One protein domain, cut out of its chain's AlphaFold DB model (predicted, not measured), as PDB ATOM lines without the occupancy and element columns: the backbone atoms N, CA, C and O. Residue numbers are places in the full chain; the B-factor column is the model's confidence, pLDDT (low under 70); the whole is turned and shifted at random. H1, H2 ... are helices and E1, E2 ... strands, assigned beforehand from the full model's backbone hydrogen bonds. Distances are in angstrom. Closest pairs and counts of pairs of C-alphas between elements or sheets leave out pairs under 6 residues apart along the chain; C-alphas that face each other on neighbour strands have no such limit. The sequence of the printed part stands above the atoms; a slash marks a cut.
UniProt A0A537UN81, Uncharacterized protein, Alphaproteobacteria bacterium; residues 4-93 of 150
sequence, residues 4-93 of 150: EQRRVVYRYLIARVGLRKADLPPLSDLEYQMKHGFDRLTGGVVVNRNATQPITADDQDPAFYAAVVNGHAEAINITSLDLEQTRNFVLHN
ATOM      1  N   GLU A   4      18.182  41.334  -1.703       93.31
ATOM      2  CA  GLU A   4      18.794  42.654  -1.875       93.31
ATOM      3  C   GLU A   4      20.303  42.544  -2.068       93.31
ATOM      4  O   GLU A   4      20.858  43.145  -2.987       93.31
ATOM      5  N   GLN A   5      20.962  41.700  -1.277       94.81
ATOM      6  CA  GLN A   5      22.377  41.416  -1.449       94.81
ATOM      7  C   GLN A   5      22.664  40.884  -2.864       94.81
ATOM      8  O   GLN A   5      23.646  41.290  -3.489       94.81
ATOM      9  N   ARG A   6      21.816  39.987  -3.393       95.06
ATOM     10  CA  ARG A   6      21.958  39.466  -4.767       95.06
ATOM     11  C   ARG A   6      21.816  40.580  -5.803       95.06
ATOM     12  O   ARG A   6      22.632  40.663  -6.720       95.06
ATOM     13  N   ARG A   7      20.845  41.483  -5.629       94.75
ATOM     14  CA  ARG A   7      20.685  42.661  -6.496       94.75
ATOM     15  C   ARG A   7      21.908  43.578  -6.482       94.75
ATOM     16  O   ARG A   7      22.299  44.043  -7.548       94.75
ATOM     17  N   VAL A   8      22.550  43.790  -5.331       96.06
ATOM     18  CA  VAL A   8      23.807  44.563  -5.250       96.06
ATOM     19  C   VAL A   8      24.903  43.934  -6.116       96.06
ATOM     20  O   VAL A   8      25.557  44.650  -6.871       96.06
ATOM     21  N   VAL A   9      25.077  42.608  -6.065       96.00
ATOM     22  CA  VAL A   9      26.072  41.902  -6.897       96.00
ATOM     23  C   VAL A   9      25.774  42.059  -8.388       96.00
ATOM     24  O   VAL A   9      26.683  42.369  -9.160       96.00
ATOM     25  N   TYR A  10      24.509  41.924  -8.799       94.75
ATOM     26  CA  TYR A  10      24.124  42.157 -10.193       94.75
ATOM     27  C   TYR A  10      24.412  43.593 -10.636       94.75
ATOM     28  O   TYR A  10      25.059  43.794 -11.662       94.75
ATOM     29  N   ARG A  11      23.987  44.599  -9.859       95.12
ATOM     30  CA  ARG A  11      24.225  46.013 -10.194       95.12
ATOM     31  C   ARG A  11      25.713  46.333 -10.273       95.12
ATOM     32  O   ARG A  11      26.122  47.047 -11.182       95.12
ATOM     33  N   TYR A  12      26.521  45.771  -9.376       95.94
ATOM     34  CA  TYR A  12      27.974  45.924  -9.404       95.94
ATOM     35  C   TYR A  12      28.584  45.392 -10.707       95.94
ATOM     36  O   TYR A  12      29.344  46.101 -11.363       95.94
ATOM     37  N   LEU A  13      28.221  44.176 -11.123       94.81
ATOM     38  CA  LEU A  13      28.743  43.584 -12.356       94.81
ATOM     39  C   LEU A  13      28.267  44.327 -13.608       94.81
ATOM     40  O   LEU A  13      29.070  44.558 -14.509       94.81
ATOM     41  N   ILE A  14      27.005  44.762 -13.645       92.25
ATOM     42  CA  ILE A  14      26.472  45.596 -14.733       92.25
ATOM     43  C   ILE A  14      27.243  46.920 -14.816       92.25
ATOM     44  O   ILE A  14      27.666  47.318 -15.901       92.25
ATOM     45  N   ALA A  15      27.486  47.576 -13.678       93.88
ATOM     46  CA  ALA A  15      28.263  48.809 -13.623       93.88
ATOM     47  C   ALA A  15      29.702  48.603 -14.113       93.88
ATOM     48  O   ALA A  15      30.213  49.412 -14.888       93.88
ATOM     49  N   ARG A  16      30.340  47.495 -13.713       93.31
ATOM     50  CA  ARG A  16      31.700  47.143 -14.136       93.31
ATOM     51  C   ARG A  16      31.775  46.919 -15.640       93.31
ATOM     52  O   ARG A  16      32.639  47.491 -16.293       93.31
ATOM     53  N   VAL A  17      30.857  46.134 -16.200       90.25
ATOM     54  CA  VAL A  17      30.743  45.926 -17.653       90.25
ATOM     55  C   VAL A  17      30.569  47.262 -18.365       90.25
ATOM     56  O   VAL A  17      31.279  47.537 -19.330       90.25
ATOM     57  N   GLY A  18      29.699  48.126 -17.835       87.88
ATOM     58  CA  GLY A  18      29.429  49.424 -18.432       87.88
ATOM     59  C   GLY A  18      30.648  50.350 -18.475       87.88
ATOM     60  O   GLY A  18      30.958  50.948 -19.503       87.88
ATOM     61  N   LEU A  19      31.389  50.431 -17.372       88.31
ATOM     62  CA  LEU A  19      32.517  51.353 -17.226       88.31
ATOM     63  C   LEU A  19      33.850  50.810 -17.742       88.31
ATOM     64  O   LEU A  19      34.727  51.581 -18.129       88.31
ATOM     65  N   ARG A  20      34.027  49.488 -17.745       85.50
ATOM     66  CA  ARG A  20      35.281  48.840 -18.155       85.50
ATOM     67  C   ARG A  20      35.224  48.225 -19.539       85.50
ATOM     68  O   ARG A  20      36.264  47.797 -20.031       85.50
ATOM     69  N   LYS A  21      34.039  48.158 -20.158       79.25
ATOM     70  CA  LYS A  21      33.795  47.347 -21.362       79.25
ATOM     71  C   LYS A  21      34.235  45.889 -21.158       79.25
ATOM     72  O   LYS A  21      34.717  45.249 -22.086       79.25
ATOM     73  N   ALA A  22      34.126  45.407 -19.920       79.56
ATOM     74  CA  ALA A  22      34.424  44.029 -19.559       79.56
ATOM     75  C   ALA A  22      33.277  43.113 -19.999       79.56
ATOM     76  O   ALA A  22      32.146  43.571 -20.159       79.56
ATOM     77  N   ASP A  23      33.545  41.816 -20.124       83.62
ATOM     78  CA  ASP A  23      32.494  40.844 -20.404       83.62
ATOM     79  C   ASP A  23      31.626  40.600 -19.163       83.62
ATOM     80  O   ASP A  23      32.118  40.465 -18.035       83.62
ATOM     81  N   LEU A  24      30.309  40.528 -19.375       83.88
ATOM     82  CA  LEU A  24      29.383  40.115 -18.330       83.88
ATOM     83  C   LEU A  24      29.500  38.594 -18.152       83.88
ATOM     84  O   LEU A  24      29.337  37.861 -19.133       83.88
ATOM     85  N   PRO A  25      29.749  38.089 -16.932       86.81
ATOM     86  CA  PRO A  25      29.726  36.653 -16.699       86.81
ATOM     87  C   PRO A  25      28.326  36.074 -16.978       86.81
ATOM     88  O   PRO A  25      27.330  36.789 -16.828       86.81
ATOM     89  N   PRO A  26      28.217  34.777 -17.325       91.06
ATOM     90  CA  PRO A  26      26.925  34.120 -17.496       91.06
ATOM     91  C   PRO A  26      26.029  34.302 -16.263       91.06
ATOM     92  O   PRO A  26      26.365  33.868 -15.158       91.06
ATOM     93  N   LEU A  27      24.872  34.946 -16.451       89.94
ATOM     94  CA  LEU A  27      23.969  35.284 -15.345       89.94
ATOM     95  C   LEU A  27      23.387  34.043 -14.659       89.94
ATOM     96  O   LEU A  27      23.180  34.065 -13.449       89.94
ATOM     97  N   SER A  28      23.179  32.953 -15.403       93.00
ATOM     98  CA  SER A  28      22.723  31.669 -14.858       93.00
ATOM     99  C   SER A  28      23.702  31.088 -13.838       93.00
ATOM    100  O   SER A  28      23.286  30.606 -12.785       93.00
ATOM    101  N   ASP A  29      25.000  31.168 -14.127       94.88
ATOM    102  CA  ASP A  29      26.049  30.613 -13.270       94.88
ATOM    103  C   ASP A  29      26.195  31.455 -12.008       94.88
ATOM    104  O   ASP A  29      26.292  30.925 -10.900       94.88
ATOM    105  N   LEU A  30      26.141  32.778 -12.176       94.31
ATOM    106  CA  LEU A  30      26.142  33.727 -11.074       94.31
ATOM    107  C   LEU A  30      24.941  33.493 -10.143       94.31
ATOM    108  O   LEU A  30      25.102  33.419  -8.923       94.31
ATOM    109  N   GLU A  31      23.742  33.322 -10.705       94.88
ATOM    110  CA  GLU A  31      22.534  33.038  -9.934       94.88
ATOM    111  C   GLU A  31      22.645  31.709  -9.177       94.88
ATOM    112  O   GLU A  31      22.345  31.644  -7.979       94.88
ATOM    113  N   TYR A  32      23.112  30.661  -9.860       96.56
ATOM    114  CA  TYR A  32      23.351  29.353  -9.265       96.56
ATOM    115  C   TYR A  32      24.319  29.455  -8.078       96.56
ATOM    116  O   TYR A  32      23.993  29.003  -6.980       96.56
ATOM    117  N   GLN A  33      25.469  30.103  -8.252       97.00
ATOM    118  CA  GLN A  33      26.494  30.237  -7.214       97.00
ATOM    119  C   GLN A  33      26.016  31.047  -6.005       97.00
ATOM    120  O   GLN A  33      26.247  30.653  -4.856       97.00
ATOM    121  N   MET A  34      25.292  32.148  -6.237       95.88
ATOM    122  CA  MET A  34      24.723  32.950  -5.151       95.88
ATOM    123  C   MET A  34      23.687  32.160  -4.341       95.88
ATOM    124  O   MET A  34      23.699  32.248  -3.108       95.88
ATOM    125  N   LYS A  35      22.840  31.361  -5.011       94.88
ATOM    126  CA  LYS A  35      21.851  30.472  -4.374       94.88
ATOM    127  C   LYS A  35      22.499  29.340  -3.571       94.88
ATOM    128  O   LYS A  35      21.986  28.994  -2.512       94.88
ATOM    129  N   HIS A  36      23.620  28.795  -4.043       95.81
ATOM    130  CA  HIS A  36      24.229  27.580  -3.482       95.81
ATOM    131  C   HIS A  36      25.343  27.801  -2.458       95.81
ATOM    132  O   HIS A  36      25.926  26.828  -1.994       95.81
ATOM    133  N   GLY A  37      25.653  29.034  -2.064       94.81
ATOM    134  CA  GLY A  37      26.599  29.213  -0.960       94.81
ATOM    135  C   GLY A  37      28.059  29.466  -1.367       94.81
ATOM    136  O   GLY A  37      28.925  29.467  -0.504       94.81
ATOM    137  N   PHE A  38      28.360  29.773  -2.629       97.00
ATOM    138  CA  PHE A  38      29.725  30.094  -3.072       97.00
ATOM    139  C   PHE A  38      30.186  31.484  -2.613       97.00
ATOM    140  O   PHE A  38      29.463  32.458  -2.809       97.00
ATOM    141  N   ASP A  39      31.379  31.591  -2.030       96.38
ATOM    142  CA  ASP A  39      31.930  32.884  -1.586       96.38
ATOM    143  C   ASP A  39      32.685  33.617  -2.700       96.38
ATOM    144  O   ASP A  39      32.762  34.841  -2.703       96.38
ATOM    145  N   ARG A  40      33.211  32.877  -3.679       96.88
ATOM    146  CA  ARG A  40      33.812  33.424  -4.896       96.88
ATOM    147  C   ARG A  40      32.893  33.125  -6.074       96.88
ATOM    148  O   ARG A  40      32.570  31.964  -6.320       96.88
ATOM    149  N   LEU A  41      32.479  34.173  -6.774       96.31
ATOM    150  CA  LEU A  41      31.504  34.120  -7.858       96.31
ATOM    151  C   LEU A  41      32.178  34.241  -9.232       96.31
ATOM    152  O   LEU A  41      33.280  34.787  -9.370       96.31
ATOM    153  N   THR A  42      31.490  33.773 -10.272       93.25
ATOM    154  CA  THR A  42      31.867  33.985 -11.669       93.25
ATOM    155  C   THR A  42      31.991  35.484 -11.931       93.25
ATOM    156  O   THR A  42      31.178  36.290 -11.480       93.25
ATOM    157  N   GLY A  43      33.047  35.870 -12.645       89.44
ATOM    158  CA  GLY A  43      33.432  37.269 -12.806       89.44
ATOM    159  C   GLY A  43      34.376  37.787 -11.716       89.44
ATOM    160  O   GLY A  43      34.713  38.966 -11.759       89.44
ATOM    161  N   GLY A  44      34.824  36.938 -10.781       93.44
ATOM    162  CA  GLY A  44      35.882  37.255  -9.810       93.44
ATOM    163  C   GLY A  44      35.428  38.054  -8.590       93.44
ATOM    164  O   GLY A  44      36.265  38.559  -7.852       93.44
ATOM    165  N   VAL A  45      34.117  38.181  -8.379       96.31
ATOM    166  CA  VAL A  45      33.559  38.891  -7.224       96.31
ATOM    167  C   VAL A  45      33.591  37.972  -6.008       96.31
ATOM    168  O   VAL A  45      33.074  36.854  -6.056       96.31
ATOM    169  N   VAL A  46      34.172  38.448  -4.911       97.94
ATOM    170  CA  VAL A  46      34.159  37.762  -3.616       97.94
ATOM    171  C   VAL A  46      33.083  38.386  -2.741       97.94
ATOM    172  O   VAL A  46      32.957  39.612  -2.673       97.94
ATOM    173  N   VAL A  47      32.294  37.540  -2.082       97.69
ATOM    174  CA  VAL A  47      31.174  37.963  -1.251       97.69
ATOM    175  C   VAL A  47      31.256  37.438   0.177       97.69
ATOM    176  O   VAL A  47      31.719  36.331   0.434       97.69
ATOM    177  N   ASN A  48      30.726  38.221   1.114       95.88
ATOM    178  CA  ASN A  48      30.398  37.791   2.465       95.88
ATOM    179  C   ASN A  48      28.900  38.000   2.704       95.88
ATOM    180  O   ASN A  48      28.417  39.121   2.835       95.88
ATOM    181  N   ARG A  49      28.158  36.896   2.811       91.81
ATOM    182  CA  ARG A  49      26.693  36.909   2.967       91.81
ATOM    183  C   ARG A  49      26.206  37.471   4.294       91.81
ATOM    184  O   ARG A  49      25.036  37.820   4.400       91.81
ATOM    185  N   ASN A  50      27.076  37.514   5.294       91.56
ATOM    186  CA  ASN A  50      26.737  37.995   6.628       91.56
ATOM    187  C   ASN A  50      27.054  39.489   6.790       91.56
ATOM    188  O   ASN A  50      26.756  40.067   7.830       91.56
ATOM    189  N   ALA A  51      27.667  40.115   5.780       90.19
ATOM    190  CA  ALA A  51      27.965  41.537   5.777       90.19
ATOM    191  C   ALA A  51      26.787  42.354   5.226       90.19
ATOM    192  O   ALA A  51      26.089  41.932   4.301       90.19
ATOM    193  N   THR A  52      26.608  43.565   5.758       86.56
ATOM    194  CA  THR A  52      25.660  44.552   5.213       86.56
ATOM    195  C   THR A  52      26.006  44.903   3.766       86.56
ATOM    196  O   THR A  52      25.123  44.968   2.918       86.56
ATOM    197  N   GLN A  53      27.299  45.071   3.478       90.44
ATOM    198  CA  GLN A  53      27.831  45.224   2.130       90.44
ATOM    199  C   GLN A  53      28.341  43.856   1.654       90.44
ATOM    200  O   GLN A  53      29.380  43.406   2.139       90.44
ATOM    201  N   PRO A  54      27.636  43.161   0.742       94.94
ATOM    202  CA  PRO A  54      27.926  41.759   0.468       94.94
ATOM    203  C   PRO A  54      29.213  41.546  -0.328       94.94
ATOM    204  O   PRO A  54      29.739  40.446  -0.286       94.94
ATOM    205  N   ILE A  55      29.717  42.547  -1.054       97.38
ATOM    206  CA  ILE A  55      30.926  42.434  -1.885       97.38
ATOM    207  C   ILE A  55      32.147  42.826  -1.054       97.38
ATOM    208  O   ILE A  55      32.218  43.949  -0.555       97.38
ATOM    209  N   THR A  56      33.112  41.920  -0.933       97.31
ATOM    210  CA  THR A  56      34.324  42.110  -0.119       97.31
ATOM    211  C   THR A  56      35.601  42.238  -0.938       97.31
ATOM    212  O   THR A  56      36.588  42.751  -0.422       97.31
ATOM    213  N   ALA A  57      35.595  41.791  -2.194       97.38
ATOM    214  CA  ALA A  57      36.679  42.019  -3.140       97.38
ATOM    215  C   ALA A  57      36.214  41.776  -4.582       97.38
ATOM    216  O   ALA A  57      35.180  41.151  -4.831       97.38
ATOM    217  N   ASP A  58      37.032  42.232  -5.524       96.31
ATOM    218  CA  ASP A  58      36.949  41.893  -6.939       96.31
ATOM    219  C   ASP A  58      38.355  41.549  -7.436       96.31
ATOM    220  O   ASP A  58      39.220  42.419  -7.535       96.31
ATOM    221  N   ASP A  59      38.600  40.269  -7.713       95.56
ATOM    222  CA  ASP A  59      39.916  39.796  -8.150       95.56
ATOM    223  C   ASP A  59      40.238  40.160  -9.600       95.56
ATOM    224  O   ASP A  59      41.389  40.057 -10.019       95.56
ATOM    225  N   GLN A  60      39.226  40.507 -10.396       93.88
ATOM    226  CA  GLN A  60      39.409  40.892 -11.794       93.88
ATOM    227  C   GLN A  60      39.557  42.407 -11.939       93.88
ATOM    228  O   GLN A  60      40.214  42.864 -12.872       93.88
ATOM    229  N   ASP A  61      38.983  43.185 -11.020       95.19
ATOM    230  CA  ASP A  61      39.091  44.644 -11.020       95.19
ATOM    231  C   ASP A  61      39.102  45.245  -9.599       95.19
ATOM    232  O   ASP A  61      38.124  45.860  -9.151       95.19
ATOM    233  N   PRO A  62      40.226  45.113  -8.873       96.50
ATOM    234  CA  PRO A  62      40.336  45.624  -7.508       96.50
ATOM    235  C   PRO A  62      40.222  47.155  -7.435       96.50
ATOM    236  O   PRO A  62      39.766  47.694  -6.428       96.50
ATOM    237  N   ALA A  63      40.595  47.866  -8.504       96.44
ATOM    238  CA  ALA A  63      40.491  49.320  -8.584       96.44
ATOM    239  C   ALA A  63      39.029  49.785  -8.673       96.44
ATOM    240  O   ALA A  63      38.633  50.735  -7.996       96.44
ATOM    241  N   PHE A  64      38.202  49.092  -9.461       95.81
ATOM    242  CA  PHE A  64      36.771  49.377  -9.538       95.81
ATOM    243  C   PHE A  64      36.065  49.080  -8.214       95.81
ATOM    244  O   PHE A  64      35.281  49.906  -7.745       95.81
ATOM    245  N   TYR A  65      36.402  47.964  -7.562       97.25
ATOM    246  CA  TYR A  65      35.929  47.672  -6.207       97.25
ATOM    247  C   TYR A  65      36.293  48.795  -5.224       97.25
ATOM    248  O   TYR A  65      35.423  49.302  -4.513       97.25
ATOM    249  N   ALA A  66      37.555  49.232  -5.218       97.19
ATOM    250  CA  ALA A  66      38.021  50.300  -4.339       97.19
ATOM    251  C   ALA A  66      37.246  51.613  -4.560       97.19
ATOM    252  O   ALA A  66      36.805  52.242  -3.596       97.19
ATOM    253  N   ALA A  67      37.005  51.999  -5.813       96.25
ATOM    254  CA  ALA A  67      36.251  53.209  -6.130       96.25
ATOM    255  C   ALA A  67      34.761  53.099  -5.761       96.25
ATOM    256  O   ALA A  67      34.197  53.983  -5.109       96.25
ATOM    257  N   VAL A  68      34.102  52.007  -6.154       96.12
ATOM    258  CA  VAL A  68      32.640  51.870  -6.060       96.12
ATOM    259  C   VAL A  68      32.176  51.419  -4.681       96.12
ATOM    260  O   VAL A  68      31.136  51.874  -4.212       96.12
ATOM    261  N   VAL A  69      32.932  50.562  -4.001       95.88
ATOM    262  CA  VAL A  69      32.559  50.055  -2.675       95.88
ATOM    263  C   VAL A  69      33.245  50.876  -1.584       95.88
ATOM    264  O   VAL A  69      32.557  51.463  -0.751       95.88
ATOM    265  N   ASN A  70      34.570  51.050  -1.649       93.62
ATOM    266  CA  ASN A  70      35.332  51.691  -0.563       93.62
ATOM    267  C   ASN A  70      35.406  53.225  -0.641       93.62
ATOM    268  O   ASN A  70      35.735  53.866   0.352       93.62
ATOM    269  N   GLY A  71      35.060  53.831  -1.779       92.00
ATOM    270  CA  GLY A  71      35.038  55.294  -1.926       92.00
ATOM    271  C   GLY A  71      36.381  55.917  -2.289       92.00
ATOM    272  O   GLY A  71      36.517  57.133  -2.208       92.00
ATOM    273  N   HIS A  72      37.343  55.105  -2.726       94.38
ATOM    274  CA  HIS A  72      38.636  55.557  -3.238       94.38
ATOM    275  C   HIS A  72      38.473  56.113  -4.654       94.38
ATOM    276  O   HIS A  72      38.697  55.410  -5.641       94.38
ATOM    277  N   ALA A  73      38.002  57.356  -4.760       89.88
ATOM    278  CA  ALA A  73      37.689  57.995  -6.035       89.88
ATOM    279  C   ALA A  73      38.890  58.070  -6.986       89.88
ATOM    280  O   ALA A  73      38.736  57.968  -8.197       89.88
ATOM    281  N   GLU A  74      40.090  58.166  -6.427       90.12
ATOM    282  CA  GLU A  74      41.370  58.161  -7.122       90.12
ATOM    283  C   GLU A  74      41.717  56.824  -7.797       90.12
ATOM    284  O   GLU A  74      42.620  56.779  -8.632       90.12
ATOM    285  N   ALA A  75      41.024  55.730  -7.463       93.06
ATOM    286  CA  ALA A  75      41.347  54.404  -7.987       93.06
ATOM    287  C   ALA A  75      40.968  54.226  -9.468       93.06
ATOM    288  O   ALA A  75      41.484  53.321 -10.128       93.06
ATOM    289  N   ILE A  76      40.081  55.067 -10.014       90.88
ATOM    290  CA  ILE A  76      39.661  55.013 -11.420       90.88
ATOM    291  C   ILE A  76      39.571  56.414 -12.033       90.88
ATOM    292  O   ILE A  76      39.253  57.385 -11.360       90.88
ATOM    293  N   ASN A  77      39.822  56.519 -13.339       90.25
ATOM    294  CA  ASN A  77      39.806  57.793 -14.058       90.25
ATOM    295  C   ASN A  77      38.419  58.087 -14.665       90.25
ATOM    296  O   ASN A  77      38.213  57.869 -15.859       90.25
ATOM    297  N   ILE A  78      37.471  58.538 -13.838       89.19
ATOM    298  CA  ILE A  78      36.155  59.061 -14.256       89.19
ATOM    299  C   ILE A  78      35.831  60.341 -13.478       89.19
ATOM    300  O   ILE A  78      36.510  60.665 -12.505       89.19
ATOM    301  N   THR A  79      34.803  61.083 -13.893       91.38
ATOM    302  CA  THR A  79      34.397  62.288 -13.157       91.38
ATOM    303  C   THR A  79      33.847  61.922 -11.776       91.38
ATOM    304  O   THR A  79      33.242  60.862 -11.592       91.38
ATOM    305  N   SER A  80      34.008  62.816 -10.795       91.25
ATOM    306  CA  SER A  80      33.451  62.606  -9.451       91.25
ATOM    307  C   SER A  80      31.933  62.418  -9.480       91.25
ATOM    308  O   SER A  80      31.406  61.605  -8.725       91.25
ATOM    309  N   LEU A  81      31.245  63.127 -10.384       91.38
ATOM    310  CA  LEU A  81      29.803  63.001 -10.580       91.38
ATOM    311  C   LEU A  81      29.432  61.599 -11.079       91.38
ATOM    312  O   LEU A  81      28.556  60.960 -10.501       91.38
ATOM    313  N   ASP A  82      30.113  61.095 -12.108       92.38
ATOM    314  CA  ASP A  82      29.843  59.758 -12.649       92.38
ATOM    315  C   ASP A  82      30.138  58.665 -11.623       92.38
ATOM    316  O   ASP A  82      29.390  57.688 -11.517       92.38
ATOM    317  N   LEU A  83      31.202  58.835 -10.832       93.94
ATOM    318  CA  LEU A  83      31.519  57.916  -9.749       93.94
ATOM    319  C   LEU A  83      30.424  57.919  -8.682       93.94
ATOM    320  O   LEU A  83      29.977  56.852  -8.269       93.94
ATOM    321  N   GLU A  84      29.974  59.090  -8.239       94.69
ATOM    322  CA  GLU A  84      28.909  59.201  -7.245       94.69
ATOM    323  C   GLU A  84      27.603  58.567  -7.748       94.69
ATOM    324  O   GLU A  84      26.981  57.775  -7.036       94.69
ATOM    325  N   GLN A  85      27.216  58.837  -8.998       94.38
ATOM    326  CA  GLN A  85      26.036  58.225  -9.615       94.38
ATOM    327  C   GLN A  85      26.173  56.702  -9.719       94.38
ATOM    328  O   GLN A  85      25.243  55.978  -9.360       94.38
ATOM    329  N   THR A  86      27.349  56.205 -10.108       94.75
ATOM    330  CA  THR A  86      27.639  54.766 -10.178       94.75
ATOM    331  C   THR A  86      27.560  54.110  -8.798       94.75
ATOM    332  O   THR A  86      26.961  53.043  -8.646       94.75
ATOM    333  N   ARG A  87      28.125  54.749  -7.769       95.62
ATOM    334  CA  ARG A  87      28.072  54.269  -6.380       95.62
ATOM    335  C   ARG A  87      26.636  54.183  -5.891       95.62
ATOM    336  O   ARG A  87      26.223  53.141  -5.385       95.62
ATOM    337  N   ASN A  88      25.857  55.238  -6.103       95.25
ATOM    338  CA  ASN A  88      24.444  55.245  -5.751       95.25
ATOM    339  C   ASN A  88      23.688  54.130  -6.492       95.25
ATOM    340  O   ASN A  88      22.850  53.450  -5.884       95.25
ATOM    341  N   PHE A  89      24.002  53.906  -7.775       95.06
ATOM    342  CA  PHE A  89      23.329  52.899  -8.589       95.06
ATOM    343  C   PHE A  89      23.572  51.514  -7.995       95.06
ATOM    344  O   PHE A  89      22.627  50.783  -7.701       95.06
ATOM    345  N   VAL A  90      24.834  51.180  -7.721       95.75
ATOM    346  CA  VAL A  90      25.225  49.872  -7.187       95.75
ATOM    347  C   VAL A  90      24.699  49.651  -5.768       95.75
ATOM    348  O   VAL A  90      24.031  48.644  -5.504       95.75
ATOM    349  N   LEU A  91      24.991  50.582  -4.859       95.06
ATOM    350  CA  LEU A  91      24.817  50.396  -3.417       95.06
ATOM    351  C   LEU A  91      23.391  50.672  -2.941       95.06
ATOM    352  O   LEU A  91      22.945  50.085  -1.958       95.06
ATOM    353  N   HIS A  92      22.675  51.566  -3.621       93.94
ATOM    354  CA  HIS A  92      21.405  52.100  -3.132       93.94
ATOM    355  C   HIS A  92      20.261  51.970  -4.132       93.94
ATOM    356  O   HIS A  92      19.143  52.368  -3.806       93.94
ATOM    357  N   ASN A  93      20.517  51.420  -5.327       91.06
ATOM    358  CA  ASN A  93      19.540  51.361  -6.416       91.06
ATOM    359  C   ASN A  93      18.980  52.754  -6.775       91.06
ATOM    360  O   ASN A  93      17.793  52.903  -7.062       91.06
TER     361      ASN A  93
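AT A GLANCE: This is residues 4 to 93 of the 150 residues of an uncharacterized protein of Alphaproteobacteria bacterium (UniProt A0A537UN81). Three helices, H4, H1 and H2, stand side by side in a row with H1 in the middle, and the small hairpin E1 E2 and the short helix H3 lie together over one side of that row. H4 packs on H1, while H2, at the other end of the row, is joined more loosely. The printed part has 90 residues with four named helices and two named strands, in the order H1 H2 E1 E2 H3 H4; the sheet E1 - E2 is antiparallel and the class is mostly helix. The whole is compact, with a radius of gyration of the C-alphas of 12.3 A and spans of 37 by 27 by 21 A.

HOW THE PARTS SIT: E1, residues 45 to 47, and E2, residues 55 to 58, form an antiparallel hairpin at 156 degrees, with N 46 and O 57 within hydrogen-bond range at 2.9 A. H1, residues 4 to 20, is near E1; its closest C-alphas to E2 are those of Val 9 and Ile 55, 7.0 A apart. The closest C-alphas of E2 and H3, residues 62 to 70, are those of Asp 58 and Tyr 65, 5.9 A apart. H1, with residues 8 to 15 alone, touches residues 86 to 91 of H4, residues 80 to 92, opposite ways at a shallow tilt of 28 degrees; the closest C-alphas, of Arg 11 and Val 90, are 5.0 A apart. H3 touches H4 at 73 degrees, only just about perpendicular, closest at C-alphas 68 and 87, 5.2 A. H1 and H2, residues 27 to 36, are close but not clearly touching, closest at C-alphas 6 and 34, 7.1 A; their shallow tilt of 34 degrees, opposite ways, is only just short of steep. H2 and H4 are apart. In H1, H2, H3 and H4 every O i to N i+4 pair is within hydrogen-bond range.

IN THESE COORDINATES: H1 begins at C-alpha 4 (18.794, 42.654, -1.875) and is 24.0 A long. H4, 17.2 A, ends at C-alpha 92 (21.405, 52.100, -3.132). H2 measures 14.1 A, H3 10.5 A, E2 7.9 A and E1 6.5 A.

THE WHOLE: The C-alphas of His 36 and Thr 79 are the two farthest apart, at 37.4 A. The printed part has no cut and no long link; the link from E2 to H3 is tight. The mean pLDDT of the printed part is 93.3, and no printed residue is under 70.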